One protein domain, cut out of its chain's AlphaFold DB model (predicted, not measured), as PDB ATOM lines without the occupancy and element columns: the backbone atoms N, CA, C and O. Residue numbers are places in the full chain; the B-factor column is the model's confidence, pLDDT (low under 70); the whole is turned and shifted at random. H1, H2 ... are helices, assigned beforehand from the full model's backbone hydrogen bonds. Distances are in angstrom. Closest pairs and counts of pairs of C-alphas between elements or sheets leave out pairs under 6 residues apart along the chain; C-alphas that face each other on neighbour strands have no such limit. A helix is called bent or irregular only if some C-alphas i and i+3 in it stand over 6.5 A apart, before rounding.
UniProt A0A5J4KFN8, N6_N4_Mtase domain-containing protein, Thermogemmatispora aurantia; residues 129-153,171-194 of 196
ATOM      1  N   PRO A 129     240.829 270.269 195.064       92.19
ATOM      2  CA  PRO A 129     240.210 271.474 195.611       92.19
ATOM      3  C   PRO A 129     240.735 272.778 194.992       92.19
ATOM      4  O   PRO A 129     239.943 273.693 194.801       92.19
ATOM      5  N   SER A 130     242.029 272.848 194.649       92.31
ATOM      6  CA  SER A 130     242.627 274.033 194.018       92.31
ATOM      7  C   SER A 130     242.079 274.253 192.610       92.31
ATOM      8  O   SER A 130     241.569 275.327 192.323       92.31
ATOM      9  N   GLU A 131     242.077 273.218 191.766       89.25
ATOM     10  CA  GLU A 131     241.553 273.316 190.393       89.25
ATOM     11  C   GLU A 131     240.067 273.694 190.376       89.25
ATOM     12  O   GLU A 131     239.626 274.486 189.545       89.25
ATOM     13  N   ARG A 132     239.278 273.168 191.326       89.19
ATOM     14  CA  ARG A 132     237.878 273.585 191.492       89.19
ATOM     15  C   ARG A 132     237.756 275.057 191.872       89.19
ATOM     16  O   ARG A 132     236.838 275.719 191.403       89.19
ATOM     17  N   GLN A 133     238.646 275.562 192.722       89.38
ATOM     18  CA  GLN A 133     238.633 276.962 193.132       89.38
ATOM     19  C   GLN A 133     238.961 277.897 191.962       89.38
ATOM     20  O   GLN A 133     238.304 278.931 191.823       89.38
ATOM     21  N   ASP A 134     239.910 277.511 191.111       88.50
ATOM     22  CA  ASP A 134     240.277 278.260 189.905       88.50
ATOM     23  C   ASP A 134     239.100 278.321 188.916       88.50
ATOM     24  O   ASP A 134     238.732 279.397 188.445       88.50
ATOM     25  N   LEU A 135     238.427 277.186 188.689       85.88
ATOM     26  CA  LEU A 135     237.217 277.108 187.860       85.88
ATOM     27  C   LEU A 135     236.078 277.989 188.382       85.88
ATOM     28  O   LEU A 135     235.383 278.634 187.598       85.88
ATOM     29  N   ILE A 136     235.869 278.019 189.703       86.88
ATOM     30  CA  ILE A 136     234.851 278.878 190.323       86.88
ATOM     31  C   ILE A 136     235.172 280.350 190.050       86.88
ATOM     32  O   ILE A 136     234.289 281.092 189.624       86.88
ATOM     33  N   GLN A 137     236.428 280.767 190.227       86.75
ATOM     34  CA  GLN A 137     236.846 282.148 189.963       86.75
ATOM     35  C   GLN A 137     236.686 282.528 188.483       86.75
ATOM     36  O   GLN A 137     236.248 283.638 188.163       86.75
ATOM     37  N   GLU A 138     237.002 281.613 187.564       85.06
ATOM     38  CA  GLU A 138     236.787 281.823 186.130       85.06
ATOM     39  C   GLU A 138     235.293 281.970 185.802       85.06
ATOM     40  O   GLU A 138     234.900 282.926 185.124       85.06
ATOM     41  N   ALA A 139     234.450 281.084 186.337       83.19
ATOM     42  CA  ALA A 139     233.002 281.141 186.155       83.19
ATOM     43  C   ALA A 139     232.403 282.448 186.707       83.19
ATOM     44  O   ALA A 139     231.589 283.085 186.034       83.19
ATOM     45  N   GLU A 140     232.839 282.897 187.886       83.19
ATOM     46  CA  GLU A 140     232.439 284.185 188.468       83.19
ATOM     47  C   GLU A 140     232.838 285.369 187.575       83.19
ATOM     48  O   GLU A 140     232.054 286.303 187.381       83.19
ATOM     49  N   SER A 141     234.037 285.327 186.987       83.19
ATOM     50  CA  SER A 141     234.522 286.356 186.060       83.19
ATOM     51  C   SER A 141     233.684 286.420 184.780       83.19
ATOM     52  O   SER A 141     233.286 287.510 184.355       83.19
ATOM     53  N   LEU A 142     233.364 285.265 184.183       79.75
ATOM     54  CA  LEU A 142     232.488 285.174 183.010       79.75
ATOM     55  C   LEU A 142     231.081 285.692 183.322       79.75
ATOM     56  O   LEU A 142     230.543 286.513 182.573       79.75
ATOM     57  N   LEU A 143     230.517 285.284 184.460       77.88
ATOM     58  CA  LEU A 143     229.202 285.739 184.896       77.88
ATOM     59  C   LEU A 143     229.184 287.255 185.108       77.88
ATOM     60  O   LEU A 143     228.262 287.923 184.648       77.88
ATOM     61  N   LYS A 144     230.213 287.823 185.745       78.62
ATOM     62  CA  LYS A 144     230.317 289.273 185.950       78.62
ATOM     63  C   LYS A 144     230.353 290.036 184.624       78.62
ATOM     64  O   LYS A 144     229.665 291.047 184.505       78.62
ATOM     65  N   LYS A 145     231.105 289.553 183.629       76.81
ATOM     66  CA  LYS A 145     231.162 290.161 182.286       76.81
ATOM     67  C   LYS A 145     229.801 290.122 181.591       76.81
ATOM     68  O   LYS A 145     229.355 291.139 181.067       76.81
ATOM     69  N   ALA A 146     229.123 288.978 181.620       72.56
ATOM     70  CA  ALA A 146     227.821 288.838 180.977       72.56
ATOM     71  C   ALA A 146     226.718 289.624 181.700       72.56
ATOM     72  O   ALA A 146     225.885 290.262 181.059       72.56
ATOM     73  N   LEU A 147     226.736 289.642 183.036       69.31
ATOM     74  CA  LEU A 147     225.800 290.438 183.822       69.31
ATOM     75  C   LEU A 147     226.029 291.931 183.620       69.31
ATOM     76  O   LEU A 147     225.045 292.642 183.543       69.31
ATOM     77  N   GLN A 148     227.262 292.423 183.468       66.56
ATOM     78  CA  GLN A 148     227.506 293.836 183.140       66.56
ATOM     79  C   GLN A 148     226.825 294.271 181.834       66.56
ATOM     80  O   GLN A 148     226.339 295.396 181.759       66.56
ATOM     81  N   LEU A 149     226.742 293.382 180.840       60.00
ATOM     82  CA  LEU A 149     226.015 293.630 179.590       60.00
ATOM     83  C   LEU A 149     224.491 293.579 179.788       60.00
ATOM     84  O   LEU A 149     223.768 294.366 179.186       60.00
ATOM     85  N   ALA A 150     224.001 292.689 180.658       56.22
ATOM     86  CA  ALA A 150     222.574 292.535 180.952       56.22
ATOM     87  C   ALA A 150     222.019 293.566 181.964       56.22
ATOM     88  O   ALA A 150     220.825 293.855 181.952       56.22
ATOM     89  N   PHE A 151     222.858 294.123 182.845       49.03
ATOM     90  CA  PHE A 151     222.466 295.061 183.910       49.03
ATOM     91  C   PHE A 151     222.322 296.510 183.445       49.03
ATOM     92  O   PHE A 151     221.994 297.368 184.264       49.03
ATOM     93  N   ILE A 152     222.529 296.792 182.155       51.88
ATOM     94  CA  ILE A 152     222.229 298.114 181.597       51.88
ATOM     95  C   ILE A 152     220.724 298.435 181.706       51.88
ATOM     96  O   ILE A 152     220.381 299.610 181.659       51.88
ATOM     97  N   ASP A 153     219.828 297.468 181.970       51.50
ATOM     98  CA  ASP A 153     218.404 297.800 182.117       51.50
ATOM     99  C   ASP A 153     217.555 296.834 182.975       51.50
ATOM    100  O   ASP A 153     216.584 296.241 182.510       51.50
ATOM    101  N   LYS A 171     218.669 288.997 174.712       61.91
ATOM    102  CA  LYS A 171     218.841 288.068 175.858       61.91
ATOM    103  C   LYS A 171     219.326 286.683 175.446       61.91
ATOM    104  O   LYS A 171     220.205 286.119 176.103       61.91
ATOM    105  N   GLU A 172     218.785 286.142 174.362       66.69
ATOM    106  CA  GLU A 172     219.161 284.831 173.836       66.69
ATOM    107  C   GLU A 172     220.621 284.817 173.376       66.69
ATOM    108  O   GLU A 172     221.336 283.859 173.652       66.69
ATOM    109  N   GLU A 173     221.102 285.886 172.740       68.81
ATOM    110  CA  GLU A 173     222.484 285.975 172.256       68.81
ATOM    111  C   GLU A 173     223.499 286.065 173.409       68.81
ATOM    112  O   GLU A 173     224.544 285.403 173.391       68.81
ATOM    113  N   ILE A 174     223.156 286.787 174.482       68.81
ATOM    114  CA  ILE A 174     223.948 286.806 175.720       68.81
ATOM    115  C   ILE A 174     223.968 285.411 176.363       68.81
ATOM    116  O   ILE A 174     225.023 284.927 176.768       68.81
ATOM    117  N   MET A 175     222.827 284.721 176.421       70.25
ATOM    118  CA  MET A 175     222.763 283.369 176.981       70.25
ATOM    119  C   MET A 175     223.555 282.357 176.138       70.25
ATOM    120  O   MET A 175     224.279 281.526 176.682       70.25
ATOM    121  N   LEU A 176     223.461 282.440 174.810       71.88
ATOM    122  CA  LEU A 176     224.190 281.568 173.890       71.88
ATOM    123  C   LEU A 176     225.700 281.816 173.934       71.88
ATOM    124  O   LEU A 176     226.467 280.851 173.907       71.88
ATOM    125  N   SER A 177     226.136 283.074 174.034       72.50
ATOM    126  CA  SER A 177     227.559 283.402 174.198       72.50
ATOM    127  C   SER A 177     228.101 282.875 175.528       72.50
ATOM    128  O   SER A 177     229.114 282.180 175.526       72.50
ATOM    129  N   LEU A 178     227.362 283.049 176.631       73.50
ATOM    130  CA  LEU A 178     227.683 282.442 177.927       73.50
ATOM    131  C   LEU A 178     227.824 280.918 177.849       73.50
ATOM    132  O   LEU A 178     228.809 280.365 178.339       73.50
ATOM    133  N   ILE A 179     226.862 280.227 177.228       74.00
ATOM    134  CA  ILE A 179     226.907 278.763 177.062       74.00
ATOM    135  C   ILE A 179     228.139 278.357 176.247       74.00
ATOM    136  O   ILE A 179     228.824 277.393 176.596       74.00
ATOM    137  N   LYS A 180     228.440 279.086 175.169       74.88
ATOM    138  CA  LYS A 180     229.576 278.801 174.288       74.88
ATOM    139  C   LYS A 180     230.913 279.004 175.000       74.88
ATOM    140  O   LYS A 180     231.785 278.139 174.884       74.88
ATOM    141  N   ASP A 181     231.057 280.093 175.743       73.31
ATOM    142  CA  ASP A 181     232.267 280.400 176.503       73.31
ATOM    143  C   ASP A 181     232.470 279.370 177.617       73.31
ATOM    144  O   ASP A 181     233.547 278.788 177.719       73.31
ATOM    145  N   THR A 182     231.404 279.025 178.345       71.88
ATOM    146  CA  THR A 182     231.401 277.971 179.377       71.88
ATOM    147  C   THR A 182     231.847 276.624 178.796       71.88
ATOM    148  O   THR A 182     232.754 275.984 179.327       71.88
ATOM    149  N   ASN A 183     231.264 276.192 177.672       69.56
ATOM    150  CA  ASN A 183     231.612 274.909 177.053       69.56
ATOM    151  C   ASN A 183     233.054 274.864 176.534       69.56
ATOM    152  O   ASN A 183     233.734 273.844 176.679       69.56
ATOM    153  N   ASN A 184     233.524 275.941 175.905       66.62
ATOM    154  CA  ASN A 184     234.865 275.970 175.328       66.62
ATOM    155  C   ASN A 184     235.957 276.133 176.388       66.62
ATOM    156  O   ASN A 184     237.006 275.509 176.248       66.62
ATOM    157  N   HIS A 185     235.719 276.928 177.431       65.31
ATOM    158  CA  HIS A 185     236.734 277.226 178.437       65.31
ATOM    159  C   HIS A 185     236.757 276.223 179.589       65.31
ATOM    160  O   HIS A 185     237.836 275.768 179.962       65.31
ATOM    161  N   LEU A 186     235.595 275.818 180.108       64.62
ATOM    162  CA  LEU A 186     235.534 275.001 181.324       64.62
ATOM    163  C   LEU A 186     235.513 273.504 181.009       64.62
ATOM    164  O   LEU A 186     236.216 272.726 181.645       64.62
ATOM    165  N   PHE A 187     234.749 273.074 180.004       64.50
ATOM    166  CA  PHE A 187     234.630 271.644 179.715       64.50
ATOM    167  C   PHE A 187     235.726 271.135 178.786       64.50
ATOM    168  O   PHE A 187     236.363 270.143 179.125       64.50
ATOM    169  N   LYS A 188     236.014 271.787 177.650       64.88
ATOM    170  CA  LYS A 188     237.033 271.275 176.708       64.88
ATOM    171  C   LYS A 188     238.451 271.280 177.284       64.88
ATOM    172  O   LYS A 188     239.154 270.288 177.133       64.88
ATOM    173  N   ASN A 189     238.855 272.340 177.982       62.53
ATOM    174  CA  ASN A 189     240.220 272.435 178.509       62.53
ATOM    175  C   ASN A 189     240.494 271.394 179.604       62.53
ATOM    176  O   ASN A 189     241.581 270.826 179.643       62.53
ATOM    177  N   TYR A 190     239.495 271.086 180.436       60.59
ATOM    178  CA  TYR A 190     239.648 270.148 181.552       60.59
ATOM    179  C   TYR A 190     239.302 268.699 181.189       60.59
ATOM    180  O   TYR A 190     239.874 267.774 181.755       60.59
ATOM    181  N   THR A 191     238.418 268.452 180.218       57.47
ATOM    182  CA  THR A 191     238.174 267.076 179.746       57.47
ATOM    183  C   THR A 191     239.335 266.556 178.906       57.47
ATOM    184  O   THR A 191     239.748 265.419 179.106       57.47
ATOM    185  N   SER A 192     239.935 267.371 178.034       53.53
ATOM    186  CA  SER A 192     241.068 266.937 177.202       53.53
ATOM    187  C   SER A 192     242.363 266.672 177.979       53.53
ATOM    188  O   SER A 192     243.204 265.926 177.490       53.53
ATOM    189  N   GLN A 193     242.531 267.235 179.179       49.94
ATOM    190  CA  GLN A 193     243.723 267.017 180.014       49.94
ATOM    191  C   GLN A 193     243.635 265.766 180.909       49.94
ATOM    192  O   GLN A 193     244.644 265.350 181.476       49.94
ATOM    193  N   HIS A 194     242.456 265.139 181.019       47.81
ATOM    194  CA  HIS A 194     242.197 264.045 181.967       47.81
ATOM    195  C   HIS A 194     241.491 262.822 181.350       47.81
ATOM    196  O   HIS A 194     240.911 262.010 182.078       47.81
TER     197      HIS A 194
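This is residues 129 to 153 and 171 to 194 of the 196 residues of the protein "N6_N4_Mtase domain-containing protein" of Thermogemmatispora aurantia (UniProt A0A5J4KFN8). Two long helices, H1 and H2, lie side by side and run opposite ways, together making a rod. H1 has a kink of 31 degrees near residue 147, and the stretch that would join the two helices is not printed. The printed part has 49 residues, with H1 and then H2 along the chain, no named strand, and the class all helix. It is loose, with a radius of gyration of the C-alphas of 12.3 A, and spans 40 by 19 by 9 A.

H1, residues 129 to 153, and H2, residues 171 to 192, touch, and their closest C-alphas, those of Ala 146 and Ile 174, are 6.8 A apart. Their lines stand at a shallow tilt of 14 degrees, opposite ways. Of the O i to N i+4 pairs, 19 of 21 in H1 and 14 of 18 in H2 are within hydrogen-bond range.

H1 measures 36.8 A from C-alpha 129 at (240.210, 271.474, 195.611) to C-alpha 153. It is irregular, but only just: C-alphas 150 and 153 are 6.8 A apart. H2 measures 30.7 A and ends with C-alpha 192 at (241.068, 266.937, 177.202).

The C-alphas farthest apart, those of Asp 153 and His 194, are 41.3 A apart. Residues 154 to 170 are cut out, with 11.6 A between C-alphas 153 and 171. Confidence is under 70 at residues 147 to 153, 171 to 174 and 183 to 194.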